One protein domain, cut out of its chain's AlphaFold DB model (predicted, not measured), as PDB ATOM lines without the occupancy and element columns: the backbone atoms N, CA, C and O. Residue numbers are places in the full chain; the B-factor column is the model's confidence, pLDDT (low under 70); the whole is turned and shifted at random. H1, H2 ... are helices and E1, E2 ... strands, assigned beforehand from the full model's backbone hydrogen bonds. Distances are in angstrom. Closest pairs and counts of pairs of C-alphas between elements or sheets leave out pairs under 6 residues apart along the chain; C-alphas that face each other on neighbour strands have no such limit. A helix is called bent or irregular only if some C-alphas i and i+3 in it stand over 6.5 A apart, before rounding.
ATOM      1  N   GLU A  46       9.000 -23.771  -3.529       94.69
ATOM      2  CA  GLU A  46       9.673 -24.089  -2.276       94.69
ATOM      3  C   GLU A  46       9.960 -25.588  -2.201       94.69
ATOM      4  O   GLU A  46       9.087 -26.411  -2.473       94.69
ATOM      5  N   ILE A  47      11.178 -25.942  -1.804       92.19
ATOM      6  CA  ILE A  47      11.563 -27.319  -1.516       92.19
ATOM      7  C   ILE A  47      10.912 -27.741  -0.196       92.19
ATOM      8  O   ILE A  47      11.212 -27.197   0.863       92.19
ATOM      9  N   LYS A  48      10.022 -28.724  -0.266       89.38
ATOM     10  CA  LYS A  48       9.334 -29.372   0.856       89.38
ATOM     11  C   LYS A  48       9.974 -30.704   1.252       89.38
ATOM     12  O   LYS A  48       9.695 -31.215   2.330       89.38
ATOM     13  N   ASP A  49      10.820 -31.278   0.395       78.88
ATOM     14  CA  ASP A  49      11.455 -32.572   0.642       78.88
ATOM     15  C   ASP A  49      12.878 -32.446   1.205       78.88
ATOM     16  O   ASP A  49      13.793 -31.916   0.567       78.88
ATOM     17  N   PHE A  50      13.089 -33.027   2.387       65.38
ATOM     18  CA  PHE A  50      14.393 -33.122   3.036       65.38
ATOM     19  C   PHE A  50      15.374 -34.065   2.307       65.38
ATOM     20  O   PHE A  50      16.586 -33.962   2.503       65.38
ATOM     21  N   TYR A  51      14.899 -34.987   1.459       66.94
ATOM     22  CA  TYR A  51      15.731 -36.002   0.796       66.94
ATOM     23  C   TYR A  51      16.380 -35.542  -0.522       66.94
ATOM     24  O   TYR A  51      17.208 -36.270  -1.075       66.94
ATOM     25  N   CYS A  52      16.116 -34.316  -0.988       74.44
ATOM     26  CA  CYS A  52      16.742 -33.755  -2.196       74.44
ATOM     27  C   CYS A  52      18.275 -33.586  -2.088       74.44
ATOM     28  O   CYS A  52      18.963 -33.414  -3.097       74.44
ATOM     29  N   ASN A  53      18.832 -33.692  -0.876       67.31
ATOM     30  CA  ASN A  53      20.251 -33.490  -0.561       67.31
ATOM     31  C   ASN A  53      21.210 -34.270  -1.478       67.31
ATOM     32  O   ASN A  53      22.268 -33.751  -1.822       67.31
ATOM     33  N   GLY A  54      20.831 -35.475  -1.931       71.88
ATOM     34  CA  GLY A  54      21.659 -36.303  -2.821       71.88
ATOM     35  C   GLY A  54      22.035 -35.630  -4.150       71.88
ATOM     36  O   GLY A  54      23.093 -35.929  -4.703       71.88
ATOM     37  N   PHE A  55      21.225 -34.679  -4.621       81.56
ATOM     38  CA  PHE A  55      21.451 -33.928  -5.862       81.56
ATOM     39  C   PHE A  55      22.271 -32.652  -5.646       81.56
ATOM     40  O   PHE A  55      22.976 -32.201  -6.547       81.56
ATOM     41  N   PHE A  56      22.239 -32.101  -4.432       85.06
ATOM     42  CA  PHE A  56      22.997 -30.913  -4.023       85.06
ATOM     43  C   PHE A  56      24.277 -31.282  -3.245       85.06
ATOM     44  O   PHE A  56      24.817 -30.490  -2.461       85.06
ATOM     45  N   GLY A  57      24.776 -32.506  -3.448       78.12
ATOM     46  CA  GLY A  57      25.992 -33.027  -2.831       78.12
ATOM     47  C   GLY A  57      25.832 -33.323  -1.338       78.12
ATOM     48  O   GLY A  57      25.023 -34.146  -0.932       78.12
ATOM     49  N   ARG A  58      26.668 -32.699  -0.498       71.75
ATOM     50  CA  ARG A  58      26.594 -32.823   0.975       71.75
ATOM     51  C   ARG A  58      25.845 -31.657   1.619       71.75
ATOM     52  O   ARG A  58      26.061 -31.361   2.792       71.75
ATOM     53  N   THR A  59      25.043 -30.942   0.838       76.00
ATOM     54  CA  THR A  59      24.209 -29.869   1.372       76.00
ATOM     55  C   THR A  59      23.037 -30.505   2.109       76.00
ATOM     56  O   THR A  59      22.346 -31.340   1.540       76.00
ATOM     57  N   TYR A  60      22.846 -30.124   3.368       69.06
ATOM     58  CA  TYR A  60      21.719 -30.532   4.206       69.06
ATOM     59  C   TYR A  60      20.845 -29.301   4.503       69.06
ATOM     60  O   TYR A  60      21.314 -28.176   4.332       69.06
ATOM     61  N   ASP A  61      19.616 -29.507   4.989       77.00
ATOM     62  CA  ASP A  61      18.671 -28.432   5.371       77.00
ATOM     63  C   ASP A  61      18.216 -27.554   4.184       77.00
ATOM     64  O   ASP A  61      18.183 -26.326   4.258       77.00
ATOM     65  N   LEU A  62      17.893 -28.197   3.056       87.38
ATOM     66  CA  LEU A  62      17.302 -27.533   1.887       87.38
ATOM     67  C   LEU A  62      15.778 -27.378   1.978       87.38
ATOM     68  O   LEU A  62      15.193 -26.708   1.133       87.38
ATOM     69  N   GLU A  63      15.139 -27.952   2.996       89.44
ATOM     70  CA  GLU A  63      13.719 -27.726   3.264       89.44
ATOM     71  C   GLU A  63      13.458 -26.226   3.502       89.44
ATOM     72  O   GLU A  63      14.182 -25.542   4.231       89.44
ATOM     73  N   GLY A  64      12.448 -25.685   2.828       90.25
ATOM     74  CA  GLY A  64      12.151 -24.255   2.799       90.25
ATOM     75  C   GLY A  64      13.036 -23.431   1.857       90.25
ATOM     76  O   GLY A  64      12.880 -22.209   1.794       90.25
ATOM     77  N   ALA A  65      13.978 -24.038   1.126       93.25
ATOM     78  CA  ALA A  65      14.731 -23.332   0.094       93.25
ATOM     79  C   ALA A  65      13.837 -23.007  -1.112       93.25
ATOM     80  O   ALA A  65      12.951 -23.777  -1.469       93.25
ATOM     81  N   ILE A  66      14.097 -21.876  -1.767       95.88
ATOM     82  CA  ILE A  66      13.325 -21.409  -2.922       95.88
ATOM     83  C   ILE A  66      14.129 -21.611  -4.197       95.88
ATOM     84  O   ILE A  66      15.289 -21.201  -4.267       95.88
ATOM     85  N   VAL A  67      13.514 -22.179  -5.229       95.56
ATOM     86  CA  VAL A  67      14.102 -22.241  -6.569       95.56
ATOM     87  C   VAL A  67      14.208 -20.828  -7.142       95.56
ATOM     88  O   VAL A  67      13.209 -20.121  -7.271       95.56
ATOM     89  N   VAL A  68      15.418 -20.402  -7.501       96.75
ATOM     90  CA  VAL A  68      15.678 -19.041  -8.014       96.75
ATOM     91  C   VAL A  68      15.988 -18.998  -9.506       96.75
ATOM     92  O   VAL A  68      15.878 -17.942 -10.120       96.75
ATOM     93  N   SER A  69      16.379 -20.128 -10.092       95.44
ATOM     94  CA  SER A  69      16.600 -20.291 -11.533       95.44
ATOM     95  C   SER A  69      16.778 -21.771 -11.851       95.44
ATOM     96  O   SER A  69      17.289 -22.502 -10.999       95.44
ATOM     97  N   ASN A  70      16.460 -22.197 -13.068       93.69
ATOM     98  CA  ASN A  70      16.720 -23.560 -13.513       93.69
ATOM     99  C   ASN A  70      17.104 -23.603 -15.004       93.69
ATOM    100  O   ASN A  70      16.918 -22.639 -15.738       93.69
ATOM    101  N   GLY A  71      17.681 -24.711 -15.448       88.62
ATOM    102  CA  GLY A  71      17.907 -25.032 -16.854       88.62
ATOM    103  C   GLY A  71      17.164 -26.303 -17.237       88.62
ATOM    104  O   GLY A  71      16.301 -26.760 -16.488       88.62
ATOM    105  N   SER A  72      17.526 -26.879 -18.385       83.19
ATOM    106  CA  SER A  72      17.026 -28.192 -18.812       83.19
ATOM    107  C   SER A  72      17.547 -29.336 -17.936       83.19
ATOM    108  O   SER A  72      16.895 -30.366 -17.814       83.19
ATOM    109  N   ASP A  73      18.718 -29.143 -17.332       85.19
ATOM    110  CA  ASP A  73      19.504 -30.164 -16.642       85.19
ATOM    111  C   ASP A  73      20.116 -29.649 -15.328       85.19
ATOM    112  O   ASP A  73      21.029 -30.257 -14.773       85.19
ATOM    113  N   TRP A  74      19.654 -28.518 -14.797       89.25
ATOM    114  CA  TRP A  74      20.157 -27.984 -13.529       89.25
ATOM    115  C   TRP A  74      19.123 -27.127 -12.810       89.25
ATOM    116  O   TRP A  74      18.209 -26.573 -13.418       89.25
ATOM    117  N   VAL A  75      19.291 -26.966 -11.500       92.88
ATOM    118  CA  VAL A  75      18.462 -26.078 -10.680       92.88
ATOM    119  C   VAL A  75      19.304 -25.366  -9.632       92.88
ATOM    120  O   VAL A  75      20.194 -25.960  -9.026       92.88
ATOM    121  N   ASN A  76      19.007 -24.087  -9.407       93.81
ATOM    122  CA  ASN A  76      19.558 -23.309  -8.307       93.81
ATOM    123  C   ASN A  76      18.477 -23.030  -7.271       93.81
ATOM    124  O   ASN A  76      17.400 -22.528  -7.603       93.81
ATOM    125  N   VAL A  77      18.813 -23.256  -6.007       94.62
ATOM    126  CA  VAL A  77      17.960 -22.938  -4.864       94.62
ATOM    127  C   VAL A  77      18.665 -21.971  -3.924       94.62
ATOM    128  O   VAL A  77      19.888 -22.000  -3.772       94.62
ATOM    129  N   ARG A  78      17.889 -21.105  -3.277       94.88
ATOM    130  CA  ARG A  78      18.345 -20.213  -2.217       94.88
ATOM    131  C   ARG A  78      17.727 -20.645  -0.896       94.88
ATOM    132  O   ARG A  78      16.508 -20.674  -0.762       94.88
ATOM    133  N   THR A  79      18.567 -20.943   0.087       92.69
ATOM    134  CA  THR A  79      18.110 -21.298   1.437       92.69
ATOM    135  C   THR A  79      17.585 -20.074   2.185       92.69
ATOM    136  O   THR A  79      17.879 -18.931   1.822       92.69
ATOM    137  N   ARG A  80      16.882 -20.297   3.303       90.19
ATOM    138  CA  ARG A  80      16.437 -19.232   4.226       90.19
ATOM    139  C   ARG A  80      17.567 -18.341   4.758       90.19
ATOM    140  O   ARG A  80      17.320 -17.212   5.167       90.19
ATOM    141  N   TYR A  81      18.804 -18.838   4.739       90.00
ATOM    142  CA  TYR A  81      19.997 -18.100   5.160       90.00
ATOM    143  C   TYR A  81      20.642 -17.296   4.020       90.00
ATOM    144  O   TYR A  81      21.656 -16.636   4.228       90.00
ATOM    145  N   GLY A  82      20.075 -17.348   2.811       90.69
ATOM    146  CA  GLY A  82      20.562 -16.629   1.633       90.69
ATOM    147  C   GLY A  82      21.620 -17.374   0.814       90.69
ATOM    148  O   GLY A  82      22.005 -16.872  -0.247       90.69
ATOM    149  N   ASN A  83      22.052 -18.563   1.249       91.56
ATOM    150  CA  ASN A  83      23.048 -19.369   0.540       91.56
ATOM    151  C   ASN A  83      22.464 -19.944  -0.752       91.56
ATOM    152  O   ASN A  83      21.322 -20.406  -0.764       91.56
ATOM    153  N   LEU A  84      23.257 -19.923  -1.823       93.19
ATOM    154  CA  LEU A  84      22.893 -20.477  -3.122       93.19
ATOM    155  C   LEU A  84      23.488 -21.879  -3.274       93.19
ATOM    156  O   LEU A  84      24.681 -22.065  -3.035       93.19
ATOM    157  N   HIS A  85      22.670 -22.833  -3.708       92.25
ATOM    158  CA  HIS A  85      23.096 -24.195  -4.016       92.25
ATOM    159  C   HIS A  85      22.607 -24.601  -5.401       92.25
ATOM    160  O   HIS A  85      21.509 -24.222  -5.809       92.25
ATOM    161  N   THR A  86      23.420 -25.388  -6.096       92.00
ATOM    162  CA  THR A  86      23.162 -25.845  -7.462       92.00
ATOM    163  C   THR A  86      23.160 -27.364  -7.498       92.00
ATOM    164  O   THR A  86      24.063 -27.993  -6.945       92.00
ATOM    165  N   ALA A  87      22.167 -27.939  -8.168       89.50
ATOM    166  CA  ALA A  87      22.134 -29.344  -8.543       89.50
ATOM    167  C   ALA A  87      22.186 -29.463 -10.066       89.50
ATOM    168  O   ALA A  87      21.576 -28.660 -10.774       89.50
ATOM    169  N   HIS A  88      22.901 -30.476 -10.550       87.00
ATOM    170  CA  HIS A  88      22.982 -30.831 -11.963       87.00
ATOM    171  C   HIS A  88      22.444 -32.249 -12.165       87.00
ATOM    172  O   HIS A  88      22.800 -33.167 -11.425       87.00
ATOM    173  N   PHE A  89      21.633 -32.424 -13.197       82.81
ATOM    174  CA  PHE A  89      21.049 -33.678 -13.646       82.81
ATOM    175  C   PHE A  89      21.825 -34.110 -14.898       82.81
ATOM    176  O   PHE A  89      21.516 -33.700 -16.010       82.81
ATOM    177  N   THR A  90      22.916 -34.863 -14.731       73.31
ATOM    178  CA  THR A  90      23.808 -35.232 -15.851       73.31
ATOM    179  C   THR A  90      23.062 -35.963 -16.972       73.31
ATOM    180  O   THR A  90      22.239 -36.812 -16.669       73.31
ATOM    181  N   ASN A  91      23.388 -35.673 -18.240       55.38
ATOM    182  CA  ASN A  91      22.768 -36.189 -19.474       55.38
ATOM    183  C   ASN A  91      22.098 -37.575 -19.353       55.38
ATOM    184  O   ASN A  91      22.776 -38.602 -19.294       55.38
ATOM    185  N   GLY A  92      20.762 -37.579 -19.351       56.03
ATOM    186  CA  GLY A  92      19.910 -38.772 -19.250       56.03
ATOM    187  C   GLY A  92      18.666 -38.571 -18.381       56.03
ATOM    188  O   GLY A  92      17.713 -39.325 -18.522       56.03
ATOM    189  N   TRP A  93      18.669 -37.527 -17.547       56.25
ATOM    190  CA  TRP A  93      17.702 -37.326 -16.467       56.25
ATOM    191  C   TRP A  93      16.798 -36.098 -16.695       56.25
ATOM    192  O   TRP A  93      16.201 -35.589 -15.754       56.25
ATOM    193  N   GLU A  94      16.684 -35.577 -17.924       58.94
ATOM    194  CA  GLU A  94      15.877 -34.366 -18.207       58.94
ATOM    195  C   GLU A  94      14.389 -34.575 -17.869       58.94
ATOM    196  O   GLU A  94      13.769 -33.753 -17.193       58.94
ATOM    197  N   THR A  95      13.827 -35.726 -18.253       60.81
ATOM    198  CA  THR A  95      12.465 -36.133 -17.871       60.81
ATOM    199  C   THR A  95      12.346 -36.378 -16.362       60.81
ATOM    200  O   THR A  95      11.283 -36.192 -15.764       60.81
ATOM    201  N   GLU A  96      13.448 -36.768 -15.727       74.44
ATOM    202  CA  GLU A  96      13.504 -37.035 -14.294       74.44
ATOM    203  C   GLU A  96      13.616 -35.745 -13.483       74.44
ATOM    204  O   GLU A  96      13.037 -35.685 -12.408       74.44
ATOM    205  N   MET A  97      14.225 -34.674 -14.007       84.31
ATOM    206  CA  MET A  97      14.270 -33.373 -13.333       84.31
ATOM    207  C   MET A  97      12.863 -32.872 -13.016       84.31
ATOM    208  O   MET A  97      12.600 -32.487 -11.881       84.31
ATOM    209  N   ARG A  98      11.938 -32.905 -13.983       86.31
ATOM    210  CA  ARG A  98      10.542 -32.506 -13.743       86.31
ATOM    211  C   ARG A  98       9.900 -33.359 -12.650       86.31
ATOM    212  O   ARG A  98       9.293 -32.809 -11.739       86.31
ATOM    213  N   SER A  99      10.104 -34.673 -12.709       84.69
ATOM    214  CA  SER A  99       9.582 -35.617 -11.712       84.69
ATOM    215  C   SER A  99      10.151 -35.344 -10.313       84.69
ATOM    216  O   SER A  99       9.405 -35.315  -9.338       84.69
ATOM    217  N   TYR A 100      11.452 -35.064 -10.209       87.00
ATOM    218  CA  TYR A 100      12.099 -34.680  -8.957       87.00
ATOM    219  C   TYR A 100      11.595 -33.345  -8.436       87.00
ATOM    220  O   TYR A 100      11.330 -33.227  -7.249       87.00
ATOM    221  N   MET A 101      11.425 -32.345  -9.300       89.31
ATOM    222  CA  MET A 101      10.885 -31.052  -8.889       89.31
ATOM    223  C   MET A 101       9.448 -31.185  -8.380       89.31
ATOM    224  O   MET A 101       9.117 -30.589  -7.358       89.31
ATOM    225  N   GLU A 102       8.611 -31.990  -9.033       88.50
ATOM    226  CA  GLU A 102       7.266 -32.317  -8.548       88.50
ATOM    227  C   GLU A 102       7.307 -33.026  -7.188       88.50
ATOM    228  O   GLU A 102       6.559 -32.652  -6.287       88.50
ATOM    229  N   GLU A 103       8.197 -34.001  -6.995       87.38
ATOM    230  CA  GLU A 103       8.364 -34.682  -5.706       87.38
ATOM    231  C   GLU A 103       8.864 -33.730  -4.610       87.38
ATOM    232  O   GLU A 103       8.314 -33.706  -3.508       87.38
ATOM    233  N   TRP A 104       9.877 -32.916  -4.911       89.75
ATOM    234  CA  TRP A 104      10.531 -32.050  -3.936       89.75
ATOM    235  C   TRP A 104       9.660 -30.892  -3.483       89.75
ATOM    236  O   TRP A 104       9.874 -30.391  -2.385       89.75
ATOM    237  N   THR A 105       8.727 -30.436  -4.314       90.56
ATOM    238  CA  THR A 105       7.913 -29.235  -4.055       90.56
ATOM    239  C   THR A 105       6.485 -29.555  -3.615       90.56
ATOM    240  O   THR A 105       5.749 -28.657  -3.202       90.56
ATOM    241  N   LYS A 106       6.082 -30.829  -3.658       89.06
ATOM    242  CA  LYS A 106       4.766 -31.272  -3.202       89.06
ATOM    243  C   LYS A 106       4.710 -31.340  -1.676       89.06
ATOM    244  O   LYS A 106       5.584 -31.917  -1.032       89.06
TER     245      LYS A 106
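Overview. This is residues 46 to 106 of the 110 residues of an uncharacterized protein of Bacillus cereus (UniProt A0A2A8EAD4). This is a small antiparallel sheet of three strands, E1, E2 and E3, with a short irregular helix H1 and a longer helix H2 gathered loosely next to it, each only grazing the sheet. The two helices run opposite ways, and the turns around Tyr 81 and Gly 92 make the two ends of the longest axis. The printed part has 61 residues, with two named helices and three named strands in the order H1, E1, E2, E3, H2; the sheet runs E1, E2, E3, and the class is mixed, helices and strands. The whole is compact, with a radius of gyration of the C-alphas of 10.5 A, and elongated, with spans of 32 by 20 by 20 A.

Along the chain. Find C-alpha 50 at (14.393, -33.122, 3.036), where H1 begins; it covers residues 50 to 55 and is only just irregular, with C-alphas 51 and 54 7.0 A apart. Next look for E1 at residues 66 to 70, 11.3 A long, beginning at (13.325, -21.409, -2.922). E2 follows at residues 74 to 78, 13.8 A long, and E3 at residues 84 to 88, 13.6 A long. H2 covers residues 94 to 105, 17.0 A from first to last C-alpha, and ends with C-alpha 105 at (7.913, -29.235, -4.055).

Arrangement. Start with the sheet, a meander, each strand the antiparallel neighbour of the one before. E1 and E2 form a hairpin at 151 degrees; look for N 68 and O 76, within hydrogen-bond range at 2.9 A. E2 and E3 form a second hairpin at 162 degrees, with N 77 and O 85 within hydrogen-bond range at 2.9 A. E1 and E3 are the edge strands. H1 only grazes the sheet with its residues 52 to 55; its closest C-alphas to E3 are those of Phe 55 and Ala 87, 5.4 A apart. H2 only grazes the sheet too, with its residues 94 to 105; its closest C-alphas to E2 are those of Met 97 and Trp 74, 8.0 A apart. H1 and H2 are close but not clearly touching: the C-alphas of Cys 52 and Trp 104 are the closest, 6.7 A apart. The two helices run opposite ways at a shallow tilt of 24 degrees. In H2, 6 of 8 O i to N i+4 pairs are within hydrogen-bond range; in H1, 0 of 2 are, beside 1 of 3 O i to N i+3 pairs.

Size, cuts and confidence. Look to the C-alphas of Tyr 81 and Gly 92, the two farthest apart at 32.0 A. The printed part runs from residue 46 to 106 with no cut, and none of its links is long. The mean pLDDT of the printed part is 83.7, and you will find it under 70 at residues 50 to 51, 53, 60 and 91 to 95.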